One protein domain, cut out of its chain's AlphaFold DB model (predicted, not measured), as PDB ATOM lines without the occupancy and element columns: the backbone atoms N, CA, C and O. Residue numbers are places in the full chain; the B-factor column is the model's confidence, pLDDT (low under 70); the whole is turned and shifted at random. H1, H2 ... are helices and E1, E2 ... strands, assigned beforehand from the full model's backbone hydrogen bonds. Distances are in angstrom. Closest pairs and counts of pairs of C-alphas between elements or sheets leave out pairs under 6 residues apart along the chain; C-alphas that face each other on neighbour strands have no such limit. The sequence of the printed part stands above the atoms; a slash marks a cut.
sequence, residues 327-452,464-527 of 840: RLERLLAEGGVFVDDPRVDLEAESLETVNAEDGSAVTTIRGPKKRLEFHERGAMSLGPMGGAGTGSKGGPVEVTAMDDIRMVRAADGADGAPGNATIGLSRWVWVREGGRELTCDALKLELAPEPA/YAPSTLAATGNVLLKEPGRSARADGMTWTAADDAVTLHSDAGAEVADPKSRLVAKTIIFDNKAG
ATOM      1  N   ARG A 327     330.711 567.110 411.144       45.62
ATOM      2  CA  ARG A 327     330.967 565.708 410.779       45.62
ATOM      3  C   ARG A 327     329.801 565.142 409.974       45.62
ATOM      4  O   ARG A 327     328.648 565.301 410.381       45.62
ATOM      5  N   LEU A 328     330.105 564.425 408.889       45.22
ATOM      6  CA  LEU A 328     329.114 563.759 408.028       45.22
ATOM      7  C   LEU A 328     328.225 562.752 408.798       45.22
ATOM      8  O   LEU A 328     327.081 562.524 408.413       45.22
ATOM      9  N   GLU A 329     328.710 562.229 409.932       41.53
ATOM     10  CA  GLU A 329     327.991 561.369 410.894       41.53
ATOM     11  C   GLU A 329     326.589 561.902 411.256       41.53
ATOM     12  O   GLU A 329     325.650 561.131 411.450       41.53
ATOM     13  N   ARG A 330     326.415 563.232 411.308       41.53
ATOM     14  CA  ARG A 330     325.141 563.870 411.680       41.53
ATOM     15  C   ARG A 330     324.104 563.875 410.545       41.53
ATOM     16  O   ARG A 330     322.916 563.979 410.819       41.53
ATOM     17  N   LEU A 331     324.539 563.731 409.292       45.50
ATOM     18  CA  LEU A 331     323.711 563.890 408.089       45.50
ATOM     19  C   LEU A 331     323.018 562.602 407.643       45.50
ATOM     20  O   LEU A 331     321.916 562.653 407.108       45.50
ATOM     21  N   LEU A 332     323.641 561.445 407.881       44.44
ATOM     22  CA  LEU A 332     323.035 560.139 407.588       44.44
ATOM     23  C   LEU A 332     322.037 559.713 408.682       44.44
ATOM     24  O   LEU A 332     321.083 558.983 408.409       44.44
ATOM     25  N   ALA A 333     322.198 560.241 409.901       43.84
ATOM     26  CA  ALA A 333     321.320 559.959 411.034       43.84
ATOM     27  C   ALA A 333     319.932 560.625 410.920       43.84
ATOM     28  O   ALA A 333     318.942 560.030 411.343       43.84
ATOM     29  N   GLU A 334     319.823 561.810 410.304       44.97
ATOM     30  CA  GLU A 334     318.534 562.501 410.101       44.97
ATOM     31  C   GLU A 334     317.653 561.836 409.017       44.97
ATOM     32  O   GLU A 334     316.463 562.131 408.923       44.97
ATOM     33  N   GLY A 335     318.202 560.862 408.274       41.09
ATOM     34  CA  GLY A 335     317.484 559.941 407.380       41.09
ATOM     35  C   GLY A 335     317.241 558.532 407.952       41.09
ATOM     36  O   GLY A 335     316.761 557.666 407.226       41.09
ATOM     37  N   GLY A 336     317.557 558.273 409.228       31.16
ATOM     38  CA  GLY A 336     317.230 557.006 409.897       31.16
ATOM     39  C   GLY A 336     318.242 555.861 409.753       31.16
ATOM     40  O   GLY A 336     317.860 554.707 409.940       31.16
ATOM     41  N   VAL A 337     319.525 556.132 409.480       29.23
ATOM     42  CA  VAL A 337     320.580 555.096 409.466       29.23
ATOM     43  C   VAL A 337     321.777 555.538 410.312       29.23
ATOM     44  O   VAL A 337     322.401 556.563 410.047       29.23
ATOM     45  N   PHE A 338     322.111 554.755 411.344       30.31
ATOM     46  CA  PHE A 338     323.344 554.928 412.119       30.31
ATOM     47  C   PHE A 338     324.532 554.424 411.294       30.31
ATOM     48  O   PHE A 338     324.597 553.237 410.976       30.31
ATOM     49  N   VAL A 339     325.470 555.316 410.980       33.62
ATOM     50  CA  VAL A 339     326.725 554.990 410.294       33.62
ATOM     51  C   VAL A 339     327.884 555.374 411.212       33.62
ATOM     52  O   VAL A 339     328.126 556.556 411.433       33.62
ATOM     53  N   ASP A 340     328.572 554.369 411.753       34.47
ATOM     54  CA  ASP A 340     329.918 554.517 412.314       34.47
ATOM     55  C   ASP A 340     330.910 554.294 411.152       34.47
ATOM     56  O   ASP A 340     330.905 553.216 410.559       34.47
ATOM     57  N   ASP A 341     331.734 555.305 410.841       42.16
ATOM     58  CA  ASP A 341     332.727 555.396 409.742       42.16
ATOM     59  C   ASP A 341     332.135 555.575 408.322       42.16
ATOM     60  O   ASP A 341     331.808 554.605 407.638       42.16
ATOM     61  N   PRO A 342     332.017 556.837 407.852       42.56
ATOM     62  CA  PRO A 342     333.178 557.458 407.203       42.56
ATOM     63  C   PRO A 342     333.624 558.788 407.835       42.56
ATOM     64  O   PRO A 342     332.836 559.710 408.055       42.56
ATOM     65  N   ARG A 343     334.937 558.918 408.056       53.47
ATOM     66  CA  ARG A 343     335.617 560.153 408.485       53.47
ATOM     67  C   ARG A 343     335.711 561.144 407.325       53.47
ATOM     68  O   ARG A 343     336.768 561.282 406.717       53.47
ATOM     69  N   VAL A 344     334.603 561.805 407.008       52.91
ATOM     70  CA  VAL A 344     334.609 562.998 406.154       52.91
ATOM     71  C   VAL A 344     334.540 564.223 407.056       52.91
ATOM     72  O   VAL A 344     333.482 564.536 407.609       52.91
ATOM     73  N   ASP A 345     335.680 564.894 407.231       58.88
ATOM     74  CA  ASP A 345     335.730 566.200 407.884       58.88
ATOM     75  C   ASP A 345     335.265 567.257 406.873       58.88
ATOM     76  O   ASP A 345     335.904 567.462 405.840       58.88
ATOM     77  N   LEU A 346     334.125 567.900 407.159       60.81
ATOM     78  CA  LEU A 346     333.605 569.020 406.376       60.81
ATOM     79  C   LEU A 346     333.780 570.337 407.125       60.81
ATOM     80  O   LEU A 346     333.282 570.534 408.239       60.81
ATOM     81  N   GLU A 347     334.406 571.284 406.440       66.19
ATOM     82  CA  GLU A 347     334.288 572.704 406.749       66.19
ATOM     83  C   GLU A 347     333.232 573.290 405.798       66.19
ATOM     84  O   GLU A 347     333.449 573.354 404.588       66.19
ATOM     85  N   ALA A 348     332.051 573.633 406.324       65.62
ATOM     86  CA  ALA A 348     330.932 574.192 405.559       65.62
ATOM     87  C   ALA A 348     330.113 575.176 406.408       65.62
ATOM     88  O   ALA A 348     329.997 575.007 407.621       65.62
ATOM     89  N   GLU A 349     329.523 576.192 405.772       77.25
ATOM     90  CA  GLU A 349     328.678 577.185 406.456       77.25
ATOM     91  C   GLU A 349     327.224 576.727 406.574       77.25
ATOM     92  O   GLU A 349     326.568 576.989 407.580       77.25
ATOM     93  N   SER A 350     326.704 576.056 405.544       80.44
ATOM     94  CA  SER A 350     325.338 575.533 405.545       80.44
ATOM     95  C   SER A 350     325.207 574.288 404.680       80.44
ATOM     96  O   SER A 350     326.011 574.033 403.777       80.44
ATOM     97  N   LEU A 351     324.179 573.504 404.991       79.06
ATOM     98  CA  LEU A 351     323.908 572.232 404.354       79.06
ATOM     99  C   LEU A 351     322.403 572.084 404.144       79.06
ATOM    100  O   LEU A 351     321.624 572.260 405.079       79.06
ATOM    101  N   GLU A 352     322.004 571.795 402.911       86.56
ATOM    102  CA  GLU A 352     320.604 571.658 402.509       86.56
ATOM    103  C   GLU A 352     320.396 570.275 401.886       86.56
ATOM    104  O   GLU A 352     321.048 569.949 400.895       86.56
ATOM    105  N   THR A 353     319.487 569.470 402.441       85.25
ATOM    106  CA  THR A 353     319.103 568.168 401.872       85.25
ATOM    107  C   THR A 353     317.664 568.226 401.374       85.25
ATOM    108  O   THR A 353     316.759 568.594 402.121       85.25
ATOM    109  N   VAL A 354     317.454 567.856 400.112       86.25
ATOM    110  CA  VAL A 354     316.144 567.793 399.458       86.25
ATOM    111  C   VAL A 354     315.906 566.363 398.987       86.25
ATOM    112  O   VAL A 354     316.681 565.838 398.190       86.25
ATOM    113  N   ASN A 355     314.831 565.740 399.469       86.62
ATOM    114  CA  ASN A 355     314.388 564.433 398.988       86.62
ATOM    115  C   ASN A 355     313.498 564.629 397.755       86.62
ATOM    116  O   ASN A 355     312.553 565.419 397.796       86.62
ATOM    117  N   ALA A 356     313.806 563.934 396.667       82.62
ATOM    118  CA  ALA A 356     313.010 563.926 395.450       82.62
ATOM    119  C   ALA A 356     311.860 562.907 395.540       82.62
ATOM    120  O   ALA A 356     311.881 561.979 396.351       82.62
ATOM    121  N   GLU A 357     310.845 563.075 394.688       83.19
ATOM    122  CA  GLU A 357     309.657 562.204 394.652       83.19
ATOM    123  C   GLU A 357     309.981 560.749 394.279       83.19
ATOM    124  O   GLU A 357     309.240 559.839 394.642       83.19
ATOM    125  N   ASP A 358     311.099 560.521 393.587       82.12
ATOM    126  CA  ASP A 358     311.596 559.193 393.216       82.12
ATOM    127  C   ASP A 358     312.362 558.482 394.349       82.12
ATOM    128  O   ASP A 358     312.860 557.374 394.157       82.12
ATOM    129  N   GLY A 359     312.451 559.101 395.531       83.25
ATOM    130  CA  GLY A 359     313.160 558.572 396.695       83.25
ATOM    131  C   GLY A 359     314.664 558.858 396.703       83.25
ATOM    132  O   GLY A 359     315.342 558.440 397.643       83.25
ATOM    133  N   SER A 360     315.204 559.565 395.705       84.50
ATOM    134  CA  SER A 360     316.589 560.047 395.745       84.50
ATOM    135  C   SER A 360     316.746 561.235 396.701       84.50
ATOM    136  O   SER A 360     315.811 562.005 396.932       84.50
ATOM    137  N   ALA A 361     317.937 561.402 397.273       84.31
ATOM    138  CA  ALA A 361     318.255 562.523 398.157       84.31
ATOM    139  C   ALA A 361     319.387 563.364 397.561       84.31
ATOM    140  O   ALA A 361     320.439 562.835 397.198       84.31
ATOM    141  N   VAL A 362     319.181 564.679 397.478       87.25
ATOM    142  CA  VAL A 362     320.181 565.648 397.021       87.25
ATOM    143  C   VAL A 362     320.632 566.493 398.203       87.25
ATOM    144  O   VAL A 362     319.867 567.297 398.728       87.25
ATOM    145  N   THR A 363     321.893 566.351 398.596       84.88
ATOM    146  CA  THR A 363     322.537 567.167 399.627       84.88
ATOM    147  C   THR A 363     323.459 568.193 398.974       84.88
ATOM    148  O   THR A 363     324.371 567.838 398.231       84.88
ATOM    149  N   THR A 364     323.241 569.477 399.256       86.12
ATOM    150  CA  THR A 364     324.073 570.593 398.785       86.12
ATOM    151  C   THR A 364     324.838 571.209 399.951       86.12
ATOM    152  O   THR A 364     324.244 571.573 400.965       86.12
ATOM    153  N   ILE A 365     326.153 571.356 399.798       82.56
ATOM    154  CA  ILE A 365     327.052 571.941 400.800       82.56
ATOM    155  C   ILE A 365     327.504 573.326 400.315       82.56
ATOM    156  O   ILE A 365     328.100 573.436 399.237       82.56
ATOM    157  N   ARG A 366     327.251 574.375 401.110       81.44
ATOM    158  CA  ARG A 366     327.554 575.784 400.779       81.44
ATOM    159  C   ARG A 366     328.569 576.415 401.748       81.44
ATOM    160  O   ARG A 366     328.654 576.028 402.913       81.44
ATOM    161  N   GLY A 367     329.337 577.396 401.262       75.69
ATOM    162  CA  GLY A 367     330.372 578.124 402.018       75.69
ATOM    163  C   GLY A 367     331.540 578.644 401.149       75.69
ATOM    164  O   GLY A 367     331.629 578.288 399.978       75.69
ATOM    165  N   PRO A 368     332.442 579.487 401.681       67.00
ATOM    166  CA  PRO A 368     333.575 580.069 400.944       67.00
ATOM    167  C   PRO A 368     334.824 579.172 400.895       67.00
ATOM    168  O   PRO A 368     335.692 579.366 400.048       67.00
ATOM    169  N   LYS A 369     334.933 578.193 401.799       66.62
ATOM    170  CA  LYS A 369     335.952 577.137 401.778       66.62
ATOM    171  C   LYS A 369     335.250 575.813 402.009       66.62
ATOM    172  O   LYS A 369     334.742 575.593 403.099       66.62
ATOM    173  N   LYS A 370     335.197 574.968 400.981       76.12
ATOM    174  CA  LYS A 370     334.640 573.616 401.073       76.12
ATOM    175  C   LYS A 370     335.781 572.643 400.891       76.12
ATOM    176  O   LYS A 370     336.346 572.552 399.801       76.12
ATOM    177  N   ARG A 371     336.125 571.955 401.970       78.50
ATOM    178  CA  ARG A 371     337.113 570.881 401.970       78.50
ATOM    179  C   ARG A 371     336.404 569.588 402.336       78.50
ATOM    180  O   ARG A 371     335.665 569.559 403.318       78.50
ATOM    181  N   LEU A 372     336.609 568.561 401.522       78.44
ATOM    182  CA  LEU A 372     336.260 567.180 401.827       78.44
ATOM    183  C   LEU A 372     337.560 566.411 402.022       78.44
ATOM    184  O   LEU A 372     338.408 566.405 401.130       78.44
ATOM    185  N   GLU A 373     337.709 565.753 403.160       75.44
ATOM    186  CA  GLU A 373     338.799 564.807 403.385       75.44
ATOM    187  C   GLU A 373     338.242 563.385 403.446       75.44
ATOM    188  O   GLU A 373     337.261 563.143 404.141       75.44
ATOM    189  N   PHE A 374     338.863 562.440 402.741       75.56
ATOM    190  CA  PHE A 374     338.534 561.015 402.816       75.56
ATOM    191  C   PHE A 374     339.677 560.271 403.523       75.56
ATOM    192  O   PHE A 374     340.789 560.215 402.997       75.56
ATOM    193  N   HIS A 375     339.421 559.695 404.704       66.81
ATOM    194  CA  HIS A 375     340.430 558.996 405.522       66.81
ATOM    195  C   HIS A 375     340.265 557.456 405.477       66.81
ATOM    196  O   HIS A 375     339.248 556.959 405.936       66.81
ATOM    197  N   GLU A 376     341.290 556.743 404.969       60.12
ATOM    198  CA  GLU A 376     341.615 555.283 404.993       60.12
ATOM    199  C   GLU A 376     340.549 554.166 404.751       60.12
ATOM    200  O   GLU A 376     339.440 554.188 405.260       60.12
ATOM    201  N   ARG A 377     341.013 553.103 404.046       45.66
ATOM    202  CA  ARG A 377     340.368 551.840 403.569       45.66
ATOM    203  C   ARG A 377     339.059 552.017 402.779       45.66
ATOM    204  O   ARG A 377     337.997 552.159 403.356       45.66
ATOM    205  N   GLY A 378     339.179 551.947 401.447       50.81
ATOM    206  CA  GLY A 378     338.105 552.244 400.481       50.81
ATOM    207  C   GLY A 378     338.228 553.643 399.858       50.81
ATOM    208  O   GLY A 378     337.476 553.998 398.954       50.81
ATOM    209  N   ALA A 379     339.205 554.433 400.323       51.19
ATOM    210  CA  ALA A 379     339.458 555.791 399.859       51.19
ATOM    211  C   ALA A 379     339.705 555.845 398.343       51.19
ATOM    212  O   ALA A 379     340.415 555.010 397.779       51.19
ATOM    213  N   MET A 380     339.107 556.862 397.718       53.94
ATOM    214  CA  MET A 380     339.384 557.291 396.351       53.94
ATOM    215  C   MET A 380     340.884 557.250 396.075       53.94
ATOM    216  O   MET A 380     341.673 557.705 396.890       53.94
ATOM    217  N   SER A 381     341.275 556.705 394.929       65.12
ATOM    218  CA  SER A 381     342.619 556.897 394.403       65.12
ATOM    219  C   SER A 381     342.501 557.610 393.070       65.12
ATOM    220  O   SER A 381     341.622 557.290 392.272       65.12
ATOM    221  N   LEU A 382     343.379 558.574 392.817       59.94
ATOM    222  CA  LEU A 382     343.490 559.253 391.528       59.94
ATOM    223  C   LEU A 382     343.999 558.320 390.414       59.94
ATOM    224  O   LEU A 382     344.039 558.742 389.262       59.94
ATOM    225  N   GLY A 383     344.342 557.065 390.745       58.56
ATOM    226  CA  GLY A 383     344.928 556.087 389.834       58.56
ATOM    227  C   GLY A 383     346.355 556.495 389.435       58.56
ATOM    228  O   GLY A 383     346.607 557.662 389.147       58.56
ATOM    229  N   PRO A 384     347.345 555.586 389.432       67.06
ATOM    230  CA  PRO A 384     348.635 555.911 388.833       67.06
ATOM    231  C   PRO A 384     348.474 556.210 387.338       67.06
ATOM    232  O   PRO A 384     347.758 555.491 386.640       67.06
ATOM    233  N   MET A 385     349.196 557.192 386.799       61.00
ATOM    234  CA  MET A 385     349.470 557.192 385.363       61.00
ATOM    235  C   MET A 385     350.609 556.208 385.122       61.00
ATOM    236  O   MET A 385     351.762 556.537 385.369       61.00
ATOM    237  N   GLY A 386     350.317 554.999 384.646       50.59
ATOM    238  CA  GLY A 386     351.318 554.078 384.104       50.59
ATOM    239  C   GLY A 386     352.266 553.465 385.139       50.59
ATOM    240  O   GLY A 386     353.386 553.936 385.334       50.59
ATOM    241  N   GLY A 387     351.844 552.341 385.715       52.69
ATOM    242  CA  GLY A 387     352.698 551.428 386.473       52.69
ATOM    243  C   GLY A 387     351.878 550.308 387.106       52.69
ATOM    244  O   GLY A 387     350.917 550.577 387.817       52.69
ATOM    245  N   ALA A 388     352.261 549.051 386.865       46.78
ATOM    246  CA  ALA A 388     351.612 547.901 387.484       46.78
ATOM    247  C   ALA A 388     351.836 547.919 389.009       46.78
ATOM    248  O   ALA A 388     352.918 547.585 389.495       46.78
ATOM    249  N   GLY A 389     350.810 548.331 389.757       48.91
ATOM    250  CA  GLY A 389     350.568 547.914 391.137       48.91
ATOM    251  C   GLY A 389     351.707 548.103 392.141       48.91
ATOM    252  O   GLY A 389     351.913 547.228 392.985       48.91
ATOM    253  N   THR A 390     352.425 549.232 392.137       46.25
ATOM    254  CA  THR A 390     353.086 549.625 393.387       46.25
ATOM    255  C   THR A 390     351.961 549.995 394.341       46.25
ATOM    256  O   THR A 390     351.287 550.999 394.153       46.25
ATOM    257  N   GLY A 391     351.675 549.120 395.308       50.22
ATOM    258  CA  GLY A 391     350.627 549.311 396.308       50.22
ATOM    259  C   GLY A 391     350.927 550.508 397.206       50.22
ATOM    260  O   GLY A 391     351.247 550.336 398.384       50.22
ATOM    261  N   SER A 392     350.856 551.722 396.656       52.94
ATOM    262  CA  SER A 392     350.832 552.949 397.423       52.94
ATOM    263  C   SER A 392     349.616 552.826 398.315       52.94
ATOM    264  O   SER A 392     348.484 552.835 397.836       52.94
ATOM    265  N   LYS A 393     349.856 552.622 399.611       58.41
ATOM    266  CA  LYS A 393     348.817 552.765 400.621       58.41
ATOM    267  C   LYS A 393     348.242 554.162 400.401       58.41
ATOM    268  O   LYS A 393     348.973 555.128 400.613       58.41
ATOM    269  N   GLY A 394     347.030 554.234 399.845       61.97
ATOM    270  CA  GLY A 394     346.399 555.493 399.465       61.97
ATOM    271  C   GLY A 394     346.467 556.442 400.651       61.97
ATOM    272  O   GLY A 394     346.044 556.085 401.751       61.97
ATOM    273  N   GLY A 395     347.106 557.595 400.452       73.44
ATOM    274  CA  GLY A 395     347.046 558.667 401.436       73.44
ATOM    275  C   GLY A 395     345.614 559.199 401.532       73.44
ATOM    276  O   GLY A 395     344.781 558.857 400.692       73.44
ATOM    277  N   PRO A 396     345.306 560.040 402.531       80.12
ATOM    278  CA  PRO A 396     344.026 560.733 402.548       80.12
ATOM    279  C   PRO A 396     343.841 561.514 401.241       80.12
ATOM    280  O   PRO A 396     344.796 562.112 400.728       80.12
ATOM    281  N   VAL A 397     342.619 561.487 400.708       82.56
ATOM    282  CA  VAL A 397     342.248 562.312 399.556       82.56
ATOM    283  C   VAL A 397     341.620 563.591 400.055       82.56
ATOM    284  O   VAL A 397     340.617 563.563 400.764       82.56
ATOM    285  N   GLU A 398     342.196 564.713 399.654       87.69
ATOM    286  CA  GLU A 398     341.670 566.038 399.940       87.69
ATOM    287  C   GLU A 398     341.046 566.608 398.673       87.69
ATOM    288  O   GLU A 398     341.711 566.705 397.646       87.69
ATOM    289  N   VAL A 399     339.776 567.002 398.739       88.44
ATOM    290  CA  VAL A 399     339.058 567.642 397.635       88.44
ATOM    291  C   VAL A 399     338.640 569.040 398.060       88.44
ATOM    292  O   VAL A 399     337.977 569.220 399.080       88.44
ATOM    293  N   THR A 400     339.009 570.033 397.259       88.62
ATOM    294  CA  THR A 400     338.613 571.433 397.420       88.62
ATOM    295  C   THR A 400     337.909 571.897 396.150       88.62
ATOM    296  O   THR A 400     338.365 571.602 395.049       88.62
ATOM    297  N   ALA A 401     336.803 572.624 396.286       89.44
ATOM    298  CA  ALA A 401     336.095 573.246 395.166       89.44
ATOM    299  C   ALA A 401     335.649 574.664 395.544       89.44
ATOM    300  O   ALA A 401     335.395 574.934 396.722       89.44
ATOM    301  N   MET A 402     335.558 575.567 394.561       85.94
ATOM    302  CA  MET A 402     335.088 576.936 394.811       85.94
ATOM    303  C   MET A 402     333.558 577.042 394.842       85.94
ATOM    304  O   MET A 402     333.018 577.766 395.679       85.94
ATOM    305  N   ASP A 403     332.845 576.308 393.981       87.69
ATOM    306  CA  ASP A 403     331.374 576.273 394.005       87.69
ATOM    307  C   ASP A 403     330.829 575.216 394.978       87.69
ATOM    308  O   ASP A 403     331.556 574.597 395.753       87.69
ATOM    309  N   ASP A 404     329.502 575.094 395.048       81.00
ATOM    310  CA  ASP A 404     328.795 574.132 395.897       81.00
ATOM    311  C   ASP A 404     329.134 572.689 395.544       81.00
ATOM    312  O   ASP A 404     329.220 572.308 394.377       81.00
ATOM    313  N   ILE A 405     329.265 571.875 396.588       85.81
ATOM    314  CA  ILE A 405     329.380 570.428 396.453       85.81
ATOM    315  C   ILE A 405     327.964 569.867 396.462       85.81
ATOM    316  O   ILE A 405     327.206 570.121 397.402       85.81
ATOM    317  N   ARG A 406     327.603 569.104 395.429       87.31
ATOM    318  CA  ARG A 406     326.300 568.439 395.329       87.31
ATOM    319  C   ARG A 406     326.483 566.937 395.420       87.31
ATOM    320  O   ARG A 406     327.140 566.347 394.575       87.31
ATOM    321  N   MET A 407     325.870 566.316 396.410       86.88
ATOM    322  CA  MET A 407     325.815 564.869 396.548       86.88
ATOM    323  C   MET A 407     324.400 564.397 396.227       86.88
ATOM    324  O   MET A 407     323.438 564.895 396.801       86.88
ATOM    325  N   VAL A 408     324.271 563.453 395.303       87.25
ATOM    326  CA  VAL A 408     323.011 562.818 394.913       87.25
ATOM    327  C   VAL A 408     323.109 561.344 395.271       87.25
ATOM    328  O   VAL A 408     323.966 560.640 394.742       87.25
ATOM    329  N   ARG A 409     322.249 560.867 396.165       85.31
ATOM    330  CA  ARG A 409     322.137 559.446 396.505       85.31
ATOM    331  C   ARG A 409     320.912 558.870 395.802       85.31
ATOM    332  O   ARG A 409     319.819 559.412 395.958       85.31
ATOM    333  N   ALA A 410     321.098 557.805 395.022       82.12
ATOM    334  CA  ALA A 410     319.985 557.071 394.432       82.12
ATOM    335  C   ALA A 410     319.126 556.425 395.529       82.12
ATOM    336  O   ALA A 410     319.632 556.128 396.613       82.12
ATOM    337  N   ALA A 411     317.842 556.204 395.239       81.62
ATOM    338  CA  ALA A 411     316.961 555.476 396.144       81.62
ATOM    339  C   ALA A 411     317.547 554.091 396.468       81.62
ATOM    340  O   ALA A 411     318.144 553.442 395.602       81.62
ATOM    341  N   ASP A 412     317.375 553.656 397.714       81.62
ATOM    342  CA  ASP A 412     317.786 552.318 398.130       81.62
ATOM    343  C   ASP A 412     316.985 551.258 397.353       81.62
ATOM    344  O   ASP A 412     315.822 551.462 396.984       81.62
ATOM    345  N   GLY A 413     317.626 550.124 397.068       79.06
ATOM    346  CA  GLY A 413     316.990 548.992 396.402       79.06
ATOM    347  C   GLY A 413     315.801 548.458 397.204       79.06
ATOM    348  O   GLY A 413     315.693 548.664 398.413       79.06
ATOM    349  N   ALA A 414     314.897 547.723 396.546       79.31
ATOM    350  CA  ALA A 414     313.733 547.117 397.208       79.31
ATOM    351  C   ALA A 414     314.110 546.128 398.336       79.31
ATOM    352  O   ALA A 414     313.284 545.812 399.190       79.31
ATOM    353  N   ASP A 415     315.350 545.642 398.333       79.56
ATOM    354  CA  ASP A 415     315.981 544.789 399.340       79.56
ATOM    355  C   ASP A 415     316.672 545.572 400.474       79.56
ATOM    356  O   ASP A 415     317.242 544.967 401.383       79.56
ATOM    357  N   GLY A 416     316.617 546.907 400.445       80.69
ATOM    358  CA  GLY A 416     317.306 547.785 401.389       80.69
ATOM    359  C   GLY A 416     318.802 547.946 401.108       80.69
ATOM    360  O   GLY A 416     319.512 548.496 401.949       80.69
ATOM    361  N   ALA A 417     319.301 547.473 399.958       79.00
ATOM    362  CA  ALA A 417     320.679 547.721 399.556       79.00
ATOM    363  C   ALA A 417     320.874 549.217 399.234       79.00
ATOM    364  O   ALA A 417     320.014 549.808 398.572       79.00
ATOM    365  N   PRO A 418     321.987 549.845 399.658       79.75
ATOM    366  CA  PRO A 418     322.226 551.251 399.361       79.75
ATOM    367  C   PRO A 418     322.277 551.478 397.851       79.75
ATOM    368  O   PRO A 418     322.979 550.758 397.139       79.75
ATOM    369  N   GLY A 419     321.560 552.488 397.360       84.81
ATOM    370  CA  GLY A 419     321.701 552.932 395.974       84.81
ATOM    371  C   GLY A 419     323.086 553.537 395.707       84.81
ATOM    372  O   GLY A 419     323.769 553.983 396.628       84.81
ATOM    373  N   ASN A 420     323.509 553.599 394.440       88.50
ATOM    374  CA  ASN A 420     324.732 554.319 394.065       88.50
ATOM    375  C   ASN A 420     324.647 555.794 394.491       88.50
ATOM    376  O   ASN A 420     323.586 556.420 394.414       88.50
ATOM    377  N   ALA A 421     325.779 556.377 394.875       88.62
ATOM    378  CA  ALA A 421     325.877 557.803 395.161       88.62
ATOM    379  C   ALA A 421     326.727 558.512 394.099       88.62
ATOM    380  O   ALA A 421     327.626 557.936 393.498       88.62
ATOM    381  N   THR A 422     326.425 559.777 393.834       90.75
ATOM    382  CA  THR A 422     327.175 560.637 392.919       90.75
ATOM    383  C   THR A 422     327.522 561.940 393.622       90.75
ATOM    384  O   THR A 422     326.635 562.614 394.136       90.75
ATOM    385  N   ILE A 423     328.791 562.334 393.614       91.44
ATOM    386  CA  ILE A 423     329.245 563.644 394.088       91.44
ATOM    387  C   ILE A 423     329.646 564.479 392.871       91.44
ATOM    388  O   ILE A 423     330.530 564.098 392.110       91.44
ATOM    389  N   GLY A 424     328.979 565.610 392.673       92.94
ATOM    390  CA  GLY A 424     329.297 566.618 391.672       92.94
ATOM    391  C   GLY A 424     329.961 567.836 392.311       92.94
ATOM    392  O   GLY A 424     329.444 568.412 393.270       92.94
ATOM    393  N   LEU A 425     331.098 568.229 391.751       92.69
ATOM    394  CA  LEU A 425     331.894 569.390 392.130       92.69
ATOM    395  C   LEU A 425     332.107 570.244 390.879       92.69
ATOM    396  O   LEU A 425     332.395 569.710 389.807       92.69
ATOM    397  N   SER A 426     331.985 571.561 390.999       89.56
ATOM    398  CA  SER A 426     332.186 572.486 389.882       89.56
ATOM    399  C   SER A 426     333.071 573.666 390.266       89.56
ATOM    400  O   SER A 426     333.223 573.987 391.441       89.56
ATOM    401  N   ARG A 427     333.624 574.306 389.232       86.69
ATOM    402  CA  ARG A 427     334.533 575.456 389.231       86.69
ATOM    403  C   ARG A 427     335.774 575.270 390.105       86.69
ATOM    404  O   ARG A 427     335.712 575.398 391.325       86.69
ATOM    405  N   TRP A 428     336.923 575.101 389.443       88.19
ATOM    406  CA  TRP A 428     338.246 575.061 390.079       88.19
ATOM    407  C   TRP A 428     338.336 573.975 391.155       88.19
ATOM    408  O   TRP A 428     338.608 574.244 392.325       88.19
ATOM    409  N   VAL A 429     338.061 572.737 390.753       93.50
ATOM    410  CA  VAL A 429     338.186 571.572 391.625       93.50
ATOM    411  C   VAL A 429     339.658 571.193 391.722       93.50
ATOM    412  O   VAL A 429     340.325 571.017 390.703       93.50
ATOM    413  N   TRP A 430     340.151 571.041 392.946       94.62
ATOM    414  CA  TRP A 430     341.492 570.569 393.257       94.62
ATOM    415  C   TRP A 430     341.405 569.329 394.142       94.62
ATOM    416  O   TRP A 430     340.802 569.368 395.213       94.62
ATOM    417  N   VAL A 431     341.994 568.228 393.686       93.44
ATOM    418  CA  VAL A 431     342.077 566.964 394.416       93.44
ATOM    419  C   VAL A 431     343.539 566.646 394.683       93.44
ATOM    420  O   VAL A 431     344.360 566.712 393.770       93.44
ATOM    421  N   ARG A 432     343.871 566.264 395.911       91.81
ATOM    422  CA  ARG A 432     345.218 565.857 396.306       91.81
ATOM    423  C   ARG A 432     345.184 564.488 396.968       91.81
ATOM    424  O   ARG A 432     344.418 564.275 397.898       91.81
ATOM    425  N   GLU A 433     346.052 563.589 396.519       88.88
ATOM    426  CA  GLU A 433     346.262 562.261 397.106       88.88
ATOM    427  C   GLU A 433     347.771 562.038 397.271       88.88
ATOM    428  O   GLU A 433     348.491 561.711 396.323       88.88
ATOM    429  N   GLY A 434     348.289 562.259 398.481       88.69
ATOM    430  CA  GLY A 434     349.726 562.174 398.751       88.69
ATOM    431  C   GLY A 434     350.551 563.141 397.885       88.69
ATOM    432  O   GLY A 434     350.506 564.356 398.081       88.69
ATOM    433  N   GLY A 435     351.340 562.587 396.956       86.94
ATOM    434  CA  GLY A 435     352.154 563.343 395.992       86.94
ATOM    435  C   GLY A 435     351.468 563.620 394.651       86.94
ATOM    436  O   GLY A 435     352.113 564.176 393.763       86.94
ATOM    437  N   ARG A 436     350.208 563.200 394.479       91.44
ATOM    438  CA  ARG A 436     349.415 563.436 393.269       91.44
ATOM    439  C   ARG A 436     348.480 564.621 393.450       91.44
ATOM    440  O   ARG A 436     347.888 564.783 394.517       91.44
ATOM    441  N   GLU A 437     348.307 565.401 392.392       94.88
ATOM    442  CA  GLU A 437     347.393 566.542 392.355       94.88
ATOM    443  C   GLU A 437     346.597 566.538 391.048       94.88
ATOM    444  O   GLU A 437     347.180 566.448 389.973       94.88
ATOM    445  N   LEU A 438     345.277 566.669 391.127       96.50
ATOM    446  CA  LEU A 438     344.376 566.834 389.989       96.50
ATOM    447  C   LEU A 438     343.686 568.194 390.098       96.50
ATOM    448  O   LEU A 438     343.058 568.485 391.113       96.50
ATOM    449  N   THR A 439     343.754 569.008 389.051       97.00
ATOM    450  CA  THR A 439     342.950 570.231 388.912       97.00
ATOM    451  C   THR A 439     342.053 570.141 387.687       97.00
ATOM    452  O   THR A 439     342.506 569.664 386.647       97.00
ATOM    453  N   CYS A 440     340.803 570.593 387.791       97.38
ATOM    454  CA  CYS A 440     339.846 570.633 386.678       97.38
ATOM    455  C   CYS A 440     338.710 571.643 386.925       97.38
ATOM    456  O   CYS A 440     338.539 572.147 388.037       97.38
ATOM    457  N   ASP A 441     337.907 571.922 385.900       95.81
ATOM    458  CA  ASP A 441     336.752 572.819 386.012       95.81
ATOM    459  C   ASP A 441     335.541 572.137 386.654       95.81
ATOM    460  O   ASP A 441     334.769 572.793 387.347       95.81
ATOM    461  N   ALA A 442     335.352 570.835 386.446       95.56
ATOM    462  CA  ALA A 442     334.306 570.059 387.103       95.56
ATOM    463  C   ALA A 442     334.741 568.611 387.329       95.56
ATOM    464  O   ALA A 442     335.454 568.031 386.511       95.56
ATOM    465  N   LEU A 443     334.266 568.026 388.428       96.12
ATOM    466  CA  LEU A 443     334.532 566.649 388.824       96.12
ATOM    467  C   LEU A 443     333.216 565.964 389.198       96.12
ATOM    468  O   LEU A 443     332.471 566.447 390.050       96.12
ATOM    469  N   LYS A 444     332.946 564.818 388.582       95.75
ATOM    470  CA  LYS A 444     331.877 563.898 388.955       95.75
ATOM    471  C   LYS A 444     332.505 562.628 389.511       95.75
ATOM    472  O   LYS A 444     333.305 561.983 388.839       95.75
ATOM    473  N   LEU A 445     332.116 562.260 390.718       93.38
ATOM    474  CA  LEU A 445     332.498 561.016 391.360       93.38
ATOM    475  C   LEU A 445     331.275 560.122 391.487       93.38
ATOM    476  O   LEU A 445     330.289 560.524 392.096       93.38
ATOM    477  N   GLU A 446     331.357 558.911 390.962       92.31
ATOM    478  CA  GLU A 446     330.378 557.856 391.190       92.31
ATOM    479  C   GLU A 446     330.914 556.900 392.254       92.31
ATOM    480  O   GLU A 446     332.074 556.484 392.232       92.31
ATOM    481  N   LEU A 447     330.053 556.600 393.215       89.25
ATOM    482  CA  LEU A 447     330.317 555.777 394.376       89.25
ATOM    483  C   LEU A 447     329.391 554.562 394.319       89.25
ATOM    484  O   LEU A 447     328.164 554.710 394.312       89.25
ATOM    485  N   ALA A 448     329.979 553.372 394.302       88.31
ATOM    486  CA  ALA A 448     329.262 552.116 394.442       88.31
ATOM    487  C   ALA A 448     329.262 551.680 395.918       88.31
ATOM    488  O   ALA A 448     330.254 551.896 396.619       88.31
ATOM    489  N   PRO A 449     328.177 551.063 396.410       85.75
ATOM    490  CA  PRO A 449     328.168 550.466 397.740       85.75
ATOM    491  C   PRO A 449     329.227 549.355 397.829       85.75
ATOM    492  O   PRO A 449     329.323 548.500 396.944       85.75
ATOM    493  N   GLU A 450     330.030 549.357 398.892       81.81
ATOM    494  CA  GLU A 450     330.940 548.249 399.173       81.81
ATOM    495  C   GLU A 450     330.126 546.998 399.534       81.81
ATOM    496  O   GLU A 450     329.164 547.085 400.307       81.81
ATOM    497  N   PRO A 451     330.487 545.811 399.009       77.81
ATOM    498  CA  PRO A 451     329.861 544.576 399.449       77.81
ATOM    499  C   PRO A 451     330.089 544.426 400.952       77.81
ATOM    500  O   PRO A 451     331.227 544.508 401.421       77.81
ATOM    501  N   ALA A 452     329.002 544.213 401.702       74.62
ATOM    502  CA  ALA A 452     329.066 544.076 403.148       74.62
ATOM    503  C   ALA A 452     330.153 543.048 403.516       74.62
ATOM    504  O   ALA A 452     330.141 541.934 402.974       74.62
ATOM    505  N   TYR A 464     331.060 553.265 400.991       78.75
ATOM    506  CA  TYR A 464     330.989 553.568 399.569       78.75
ATOM    507  C   TYR A 464     332.405 553.544 399.015       78.75
ATOM    508  O   TYR A 464     333.274 554.253 399.524       78.75
ATOM    509  N   ALA A 465     332.615 552.772 397.954       80.81
ATOM    510  CA  ALA A 465     333.854 552.768 397.200       80.81
ATOM    511  C   ALA A 465     333.661 553.551 395.893       80.81
ATOM    512  O   ALA A 465     332.650 553.384 395.204       80.81
ATOM    513  N   PRO A 466     334.617 554.398 395.505       83.31
ATOM    514  CA  PRO A 466     334.568 555.069 394.219       83.31
ATOM    515  C   PRO A 466     334.653 554.064 393.073       83.31
ATOM    516  O   PRO A 466     335.586 553.269 392.989       83.31
ATOM    517  N   SER A 467     333.665 554.111 392.181       89.25
ATOM    518  CA  SER A 467     333.577 553.257 390.996       89.25
ATOM    519  C   SER A 467     334.095 553.967 389.752       89.25
ATOM    520  O   SER A 467     334.725 553.347 388.891       89.25
ATOM    521  N   THR A 468     333.816 555.264 389.624       93.12
ATOM    522  CA  THR A 468     334.202 556.072 388.464       93.12
ATOM    523  C   THR A 468     334.452 557.514 388.881       93.12
ATOM    524  O   THR A 468     333.691 558.097 389.648       93.12
ATOM    525  N   LEU A 469     335.517 558.107 388.356       94.31
ATOM    526  CA  LEU A 469     335.844 559.520 388.506       94.31
ATOM    527  C   LEU A 469     335.887 560.134 387.111       94.31
ATOM    528  O   LEU A 469     336.622 559.648 386.261       94.31
ATOM    529  N   ALA A 470     335.124 561.195 386.867       96.81
ATOM    530  CA  ALA A 470     335.113 561.930 385.608       96.81
ATOM    531  C   ALA A 470     335.422 563.411 385.863       96.81
ATOM    532  O   ALA A 470     334.624 564.119 386.473       96.81
ATOM    533  N   ALA A 471     336.579 563.873 385.401       97.06
ATOM    534  CA  ALA A 471     337.001 565.267 385.437       97.06
ATOM    535  C   ALA A 471     336.859 565.895 384.045       97.06
ATOM    536  O   ALA A 471     337.188 565.264 383.040       97.06
ATOM    537  N   THR A 472     336.393 567.137 383.970       97.38
ATOM    538  CA  THR A 472     336.201 567.869 382.708       97.38
ATOM    539  C   THR A 472     336.646 569.319 382.835       97.38
ATOM    540  O   THR A 472     336.463 569.921 383.893       97.38
ATOM    541  N   GLY A 473     337.156 569.877 381.738       95.19
ATOM    542  CA  GLY A 473     337.641 571.248 381.611       95.19
ATOM    543  C   GLY A 473     339.010 571.446 382.260       95.19
ATOM    544  O   GLY A 473     339.179 571.185 383.451       95.19
ATOM    545  N   ASN A 474     339.993 571.883 381.463       95.06
ATOM    546  CA  ASN A 474     341.359 572.211 381.894       95.06
ATOM    547  C   ASN A 474     341.977 571.174 382.850       95.06
ATOM    548  O   ASN A 474     342.556 571.527 383.881       95.06
ATOM    549  N   VAL A 475     341.829 569.886 382.527       97.69
ATOM    550  CA  VAL A 475     342.318 568.809 383.386       97.69
ATOM    551  C   VAL A 475     343.840 568.850 383.412       97.69
ATOM    552  O   VAL A 475     344.483 568.761 382.368       97.69
ATOM    553  N   LEU A 476     344.414 568.946 384.609       97.38
ATOM    554  CA  LEU A 476     345.845 568.821 384.859       97.38
ATOM    555  C   LEU A 476     346.060 567.837 386.009       97.38
ATOM    556  O   LEU A 476     345.722 568.130 387.154       97.38
ATOM    557  N   LEU A 477     346.642 566.685 385.693       96.25
ATOM    558  CA  LEU A 477     347.038 565.661 386.654       96.25
ATOM    559  C   LEU A 477     348.559 565.710 386.818       96.25
ATOM    560  O   LEU A 477     349.297 565.528 385.854       96.25
ATOM    561  N   LYS A 478     349.046 565.973 388.026       95.50
ATOM    562  CA  LYS A 478     350.465 565.965 388.381       95.50
ATOM    563  C   LYS A 478     350.768 564.766 389.260       95.50
ATOM    564  O   LYS A 478     350.084 564.516 390.248       95.50
ATOM    565  N   GLU A 479     351.846 564.083 388.929       92.56
ATOM    566  CA  GLU A 479     352.458 563.025 389.719       92.56
ATOM    567  C   GLU A 479     353.952 563.334 389.912       92.56
ATOM    568  O   GLU A 479     354.527 564.139 389.172       92.56
ATOM    569  N   PRO A 480     354.635 562.699 390.876       88.75
ATOM    570  CA  PRO A 480     356.076 562.856 391.020       88.75
ATOM    571  C   PRO A 480     356.816 562.475 389.724       88.75
ATOM    572  O   PRO A 480     356.899 561.306 389.361       88.75
ATOM    573  N   GLY A 481     357.357 563.477 389.023       87.19
ATOM    574  CA  GLY A 481     358.102 563.286 387.774       87.19
ATOM    575  C   GLY A 481     357.247 563.075 386.520       87.19
ATOM    576  O   GLY A 481     357.802 562.720 385.487       87.19
ATOM    577  N   ARG A 482     355.927 563.291 386.571       91.25
ATOM    578  CA  ARG A 482     355.040 563.191 385.400       91.25
ATOM    579  C   ARG A 482     353.875 564.167 385.515       91.25
ATOM    580  O   ARG A 482     353.401 564.471 386.602       91.25
ATOM    581  N   SER A 483     353.384 564.660 384.390       95.06
ATOM    582  CA  SER A 483     352.166 565.463 384.332       95.06
ATOM    583  C   SER A 483     351.335 565.093 383.113       95.06
ATOM    584  O   SER A 483     351.889 564.675 382.100       95.06
ATOM    585  N   ALA A 484     350.022 565.251 383.202       96.94
ATOM    586  CA  ALA A 484     349.111 565.080 382.088       96.94
ATOM    587  C   ALA A 484     348.119 566.234 381.989       96.94
ATOM    588  O   ALA A 484     347.688 566.775 383.007       96.94
ATOM    589  N   ARG A 485     347.768 566.601 380.758       97.81
ATOM    590  CA  ARG A 485     346.833 567.672 380.408       97.81
ATOM    591  C   ARG A 485     345.787 567.157 379.425       97.81
ATOM    592  O   ARG A 485     346.144 566.469 378.470       97.81
ATOM    593  N   ALA A 486     344.517 567.486 379.639       98.31
ATOM    594  CA  ALA A 486     343.420 567.077 378.761       98.31
ATOM    595  C   ALA A 486     342.175 567.972 378.923       98.31
ATOM    596  O   ALA A 486     342.066 568.735 379.881       98.31
ATOM    597  N   ASP A 487     341.202 567.830 378.019       97.88
ATOM    598  CA  ASP A 487     339.880 568.457 378.160       97.88
ATOM    599  C   ASP A 487     338.981 567.628 379.088       97.88
ATOM    600  O   ASP A 487     338.105 568.165 379.764       97.88
ATOM    601  N   GLY A 488     339.211 566.316 379.149       97.75
ATOM    602  CA  GLY A 488     338.524 565.395 380.040       97.75
ATOM    603  C   GLY A 488     339.410 564.236 380.479       97.75
ATOM    604  O   GLY A 488     340.322 563.811 379.768       97.75
ATOM    605  N   MET A 489     339.113 563.711 381.661       97.81
ATOM    606  CA  MET A 489     339.727 562.517 382.227       97.81
ATOM    607  C   MET A 489     338.638 561.647 382.845       97.81
ATOM    608  O   MET A 489     337.794 562.144 383.585       97.81
ATOM    609  N   THR A 490     338.683 560.343 382.598       96.88
ATOM    610  CA  THR A 490     337.849 559.359 383.290       96.88
ATOM    611  C   THR A 490     338.719 558.264 383.883       96.88
ATOM    612  O   THR A 490     339.495 557.648 383.157       96.88
ATOM    613  N   TRP A 491     338.573 557.989 385.172       94.81
ATOM    614  CA  TRP A 491     339.142 556.818 385.830       94.81
ATOM    615  C   TRP A 491     338.032 555.842 386.214       94.81
ATOM    616  O   TRP A 491     336.973 556.263 386.679       94.81
ATOM    617  N   THR A 492     338.270 554.546 386.019       91.00
ATOM    618  CA  THR A 492     337.323 553.475 386.364       91.00
ATOM    619  C   THR A 492     337.989 552.443 387.264       91.00
ATOM    620  O   THR A 492     339.042 551.903 386.932       91.00
ATOM    621  N   ALA A 493     337.363 552.139 388.401       83.62
ATOM    622  CA  ALA A 493     337.926 551.224 389.392       83.62
ATOM    623  C   ALA A 493     337.955 549.762 388.912       83.62
ATOM    624  O   ALA A 493     338.859 549.011 389.267       83.62
ATOM    625  N   ALA A 494     336.973 549.346 388.099       85.81
ATOM    626  CA  ALA A 494     336.844 547.962 387.629       85.81
ATOM    627  C   ALA A 494     338.029 547.517 386.746       85.81
ATOM    628  O   ALA A 494     338.548 546.398 386.890       85.81
ATOM    629  N   ASP A 495     338.465 548.427 385.875       87.12
ATOM    630  CA  ASP A 495     339.563 548.217 384.934       87.12
ATOM    631  C   ASP A 495     340.888 548.796 385.453       87.12
ATOM    632  O   ASP A 495     341.940 548.502 384.896       87.12
ATOM    633  N   ASP A 496     340.848 549.588 386.532       89.88
ATOM    634  CA  ASP A 496     341.957 550.435 386.990       89.88
ATOM    635  C   ASP A 496     342.577 551.220 385.824       89.88
ATOM    636  O   ASP A 496     343.790 551.216 385.583       89.88
ATOM    637  N   ALA A 497     341.695 551.850 385.042       93.75
ATOM    638  CA  ALA A 497     342.050 552.500 383.795       93.75
ATOM    639  C   ALA A 497     341.802 554.008 383.853       93.75
ATOM    640  O   ALA A 497     340.687 554.441 384.149       93.75
ATOM    641  N   VAL A 498     342.825 554.802 383.521       95.25
ATOM    642  CA  VAL A 498     342.738 556.258 383.323       95.25
ATOM    643  C   VAL A 498     342.653 556.552 381.831       95.25
ATOM    644  O   VAL A 498     343.570 556.237 381.081       95.25
ATOM    645  N   THR A 499     341.583 557.202 381.390       97.25
ATOM    646  CA  THR A 499     341.411 557.679 380.015       97.25
ATOM    647  C   THR A 499     341.452 559.197 379.989       97.25
ATOM    648  O   THR A 499     340.645 559.847 380.642       97.25
ATOM    649  N   LEU A 500     342.368 559.761 379.213       98.00
ATOM    650  CA  LEU A 500     342.473 561.183 378.914       98.00
ATOM    651  C   LEU A 500     341.911 561.441 377.519       98.00
ATOM    652  O   LEU A 500     342.215 560.696 376.584       98.00
ATOM    653  N   HIS A 501     341.131 562.504 377.362       97.69
ATOM    654  CA  HIS A 501     340.538 562.902 376.089       97.69
ATOM    655  C   HIS A 501     340.683 564.408 375.866       97.69
ATOM    656  O   HIS A 501     340.386 565.205 376.754       97.69
ATOM    657  N   SER A 502     341.120 564.808 374.674       97.44
ATOM    658  CA  SER A 502     341.119 566.209 374.251       97.44
ATOM    659  C   SER A 502     341.066 566.313 372.736       97.44
ATOM    660  O   SER A 502     341.807 565.619 372.038       97.44
ATOM    661  N   ASP A 503     340.230 567.213 372.223       94.31
ATOM    662  CA  ASP A 503     340.156 567.484 370.785       94.31
ATOM    663  C   ASP A 503     341.407 568.217 370.275       94.31
ATOM    664  O   ASP A 503     341.809 568.013 369.128       94.31
ATOM    665  N   ALA A 504     342.053 569.016 371.133       94.00
ATOM    666  CA  ALA A 504     343.332 569.670 370.847       94.00
ATOM    667  C   ALA A 504     344.545 568.725 370.993       94.00
ATOM    668  O   ALA A 504     345.626 569.036 370.492       94.00
ATOM    669  N   GLY A 505     344.357 567.570 371.638       96.06
ATOM    670  CA  GLY A 505     345.389 566.576 371.926       96.06
ATOM    671  C   GLY A 505     345.673 566.489 373.423       96.06
ATOM    672  O   GLY A 505     346.202 567.420 374.024       96.06
ATOM    673  N   ALA A 506     345.336 565.347 374.025       97.44
ATOM    674  CA  ALA A 506     345.692 565.040 375.400       97.44
ATOM    675  C   ALA A 506     347.202 564.821 375.459       97.44
ATOM    676  O   ALA A 506     347.772 564.164 374.589       97.44
ATOM    677  N   GLU A 507     347.840 565.378 376.476       97.50
ATOM    678  CA  GLU A 507     349.286 565.389 376.623       97.50
ATOM    679  C   GLU A 507     349.682 564.705 377.925       97.50
ATOM    680  O   GLU A 507     349.097 564.962 378.969       97.50
ATOM    681  N   VAL A 508     350.712 563.870 377.872       95.81
ATOM    682  CA  VAL A 508     351.393 563.295 379.030       95.81
ATOM    683  C   VAL A 508     352.875 563.592 378.865       95.81
ATOM    684  O   VAL A 508     353.476 563.229 377.857       95.81
ATOM    685  N   ALA A 509     353.469 564.261 379.842       93.62
ATOM    686  CA  ALA A 509     354.860 564.681 379.821       93.62
ATOM    687  C   ALA A 509     355.584 564.222 381.088       93.62
ATOM    688  O   ALA A 509     355.087 564.388 382.205       93.62
ATOM    689  N   ASP A 510     356.781 563.685 380.913       89.94
ATOM    690  CA  ASP A 510     357.785 563.499 381.955       89.94
ATOM    691  C   ASP A 510     359.038 564.341 381.607       89.94
ATOM    692  O   ASP A 510     359.074 564.970 380.545       89.94
ATOM    693  N   PRO A 511     360.067 564.433 382.473       87.31
ATOM    694  CA  PRO A 511     361.228 565.288 382.223       87.31
ATOM    695  C   PRO A 511     361.991 565.008 380.923       87.31
ATOM    696  O   PRO A 511     362.791 565.846 380.520       87.31
ATOM    697  N   LYS A 512     361.812 563.833 380.304       86.25
ATOM    698  CA  LYS A 512     362.590 563.401 379.133       86.25
ATOM    699  C   LYS A 512     361.739 563.051 377.926       86.25
ATOM    700  O   LYS A 512     362.288 562.835 376.852       86.25
ATOM    701  N   SER A 513     360.430 562.942 378.076       88.75
ATOM    702  CA  SER A 513     359.548 562.493 377.019       88.75
ATOM    703  C   SER A 513     358.155 563.089 377.139       88.75
ATOM    704  O   SER A 513     357.687 563.492 378.201       88.75
ATOM    705  N   ARG A 514     357.504 563.178 375.988       93.94
ATOM    706  CA  ARG A 514     356.209 563.812 375.801       93.94
ATOM    707  C   ARG A 514     355.394 562.969 374.838       93.94
ATOM    708  O   ARG A 514     355.872 562.622 373.761       93.94
ATOM    709  N   LEU A 515     354.166 562.672 375.222       95.69
ATOM    710  CA  LEU A 515     353.200 561.891 374.470       95.69
ATOM    711  C   LEU A 515     351.943 562.732 374.279       95.69
ATOM    712  O   LEU A 515     351.348 563.176 375.254       95.69
ATOM    713  N   VAL A 516     351.537 562.936 373.032       97.00
ATOM    714  CA  VAL A 516     350.342 563.694 372.661       97.00
ATOM    715  C   VAL A 516     349.454 562.814 371.790       97.00
ATOM    716  O   VAL A 516     349.940 562.207 370.840       97.00
ATOM    717  N   ALA A 517     348.165 562.714 372.099       97.56
ATOM    718  CA  ALA A 517     347.178 562.012 371.274       97.56
ATOM    719  C   ALA A 517     345.764 562.514 371.584       97.56
ATOM    720  O   ALA A 517     345.511 562.971 372.692       97.56
ATOM    721  N   LYS A 518     344.800 562.374 370.665       97.62
ATOM    722  CA  LYS A 518     343.393 562.715 370.960       97.62
ATOM    723  C   LYS A 518     342.854 561.964 372.185       97.62
ATOM    724  O   LYS A 518     342.056 562.491 372.960       97.62
ATOM    725  N   THR A 519     343.238 560.702 372.345       98.06
ATOM    726  CA  THR A 519     342.851 559.875 373.493       98.06
ATOM    727  C   THR A 519     344.032 559.036 373.958       98.06
ATOM    728  O   THR A 519     344.670 558.382 373.133       98.06
ATOM    729  N   ILE A 520     344.306 559.048 375.263       97.31
ATOM    730  CA  ILE A 520     345.357 558.253 375.915       97.31
ATOM    731  C   ILE A 520     344.701 557.431 377.024       97.31
ATOM    732  O   ILE A 520     344.068 557.997 377.908       97.31
ATOM    733  N   ILE A 521     344.845 556.111 376.982       96.69
ATOM    734  CA  ILE A 521     344.284 555.173 377.960       96.69
ATOM    735  C   ILE A 521     345.439 554.466 378.660       96.69
ATOM    736  O   ILE A 521     346.208 553.766 378.003       96.69
ATOM    737  N   PHE A 522     345.540 554.621 379.975       94.44
ATOM    738  CA  PHE A 522     346.426 553.860 380.851       94.44
ATOM    739  C   PHE A 522     345.609 552.787 381.559       94.44
ATOM    740  O   PHE A 522     344.870 553.105 382.480       94.44
ATOM    741  N   ASP A 523     345.734 551.535 381.137       93.62
ATOM    742  CA  ASP A 523     345.172 550.364 381.813       93.62
ATOM    743  C   ASP A 523     346.234 549.821 382.775       93.62
ATOM    744  O   ASP A 523     347.155 549.099 382.376       93.62
ATOM    745  N   ASN A 524     346.170 550.232 384.042       88.06
ATOM    746  CA  ASN A 524     347.198 549.889 385.025       88.06
ATOM    747  C   ASN A 524     347.142 548.414 385.421       88.06
ATOM    748  O   ASN A 524     348.180 547.820 385.728       88.06
ATOM    749  N   LYS A 525     345.952 547.810 385.364       88.62
ATOM    750  CA  LYS A 525     345.727 546.395 385.659       88.62
ATOM    751  C   LYS A 525     346.374 545.494 384.616       88.62
ATOM    752  O   LYS A 525     347.016 544.510 384.978       88.62
ATOM    753  N   ALA A 526     346.235 545.833 383.336       89.94
ATOM    754  CA  ALA A 526     346.903 545.137 382.240       89.94
ATOM    755  C   ALA A 526     348.350 545.610 382.022       89.94
ATOM    756  O   ALA A 526     349.079 544.986 381.253       89.94
ATOM    757  N   GLY A 527     348.760 546.715 382.653       90.94
ATOM    758  CA  GLY A 527     350.041 547.365 382.384       90.94
ATOM    759  C   GLY A 527     350.134 547.856 380.939       90.94
ATOM    760  O   GLY A 527     351.188 547.742 380.322       90.94
TER     761      GLY A 527
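Overview. This is residues 327 to 452 and 464 to 527 of the 840 residues of an uncharacterized protein of Planctomycetes bacterium (UniProt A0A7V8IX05). One large sheet is folded lengthwise into a V-shaped trough: strands E7 to E12 each bend sharply and run through both walls, while beyond E7 one wall goes on as E5, E4 and E1 and the other as E6, E3 and E2. The unnamed stretch 375 to 396 runs partly along the trough's open side, and the short H1 lies at the end where E1 and E2 are. The printed part has 190 residues, with one named helix followed by twelve named strands in a branched, antiparallel sheet; the class is mostly strand. It is compact, with a radius of gyration of the C-alphas of 17.2 A, and only just elongated, spanning 55 by 36 by 29 A.

Along the chain. The long strands are E7, residues 421 to 433, 21.0 A; E8, 436 to 449, 25.3 A; E9, 464 to 479, 25.4 A; E10, 482 to 492, 20.2 A; E11, 497 to 509, 18.1 A; and E12, 513 to 523, 19.4 A, ending at C-alpha 523 (345.172, 550.364, 381.813). The shorter ones are E1, 345 to 347; E2, 350 to 355; E3, 361 to 366; E4, 370 to 374; E5, 397 to 401; and E6, 405 to 409. H1, residues 329 to 333, begins at C-alpha 329 (327.991, 561.369, 410.894).

Arrangement. E7 bends by 119 degrees at residue 427 and E11 by 132 degrees at residue 503. E5, beside residues 428 to 433, and E6, beside 421 to 425, lie on one side of E7, and E8 on the other side; N 398 and O 432 are 2.9 A apart, N 408 and O 422 2.8 A, N 427 and O 441 2.7 A. E6, E7 and E8 form a meander, each strand the antiparallel neighbour of the one before; E9 to E12 form another. E8 and E9 are antiparallel, with N 444 and O 470 at 2.8 A. The hairpin of E11 and E12 has N 506 and O 517 at 2.7 A; E12 is an edge strand. Edge strand E2 forms a hairpin with E3, with N 354 and O 362 at 2.8 A. E1 and E4 are antiparallel, with no backbone N and O within hydrogen-bond range. H1 is only just not on the sheet, with 4 pairs of C-alphas within 10 A; 0 of 1 O i to N i+4 pairs and 0 of 2 O i to N i+3 pairs in it are within range.

Size, cuts and confidence. The C-alphas of Gly 336 and Lys 512, the two farthest apart, are 55.2 A apart. Residues 453 to 463 are not printed; C-alphas 452 and 464 are 10.3 A apart across this cut. The links H1 to E1, E4 to E5 and E6 to E7 are long. Mean pLDDT of the printed part is 80.3; residues 327 to 348, 368 to 369 and 375 to 394 are under 70.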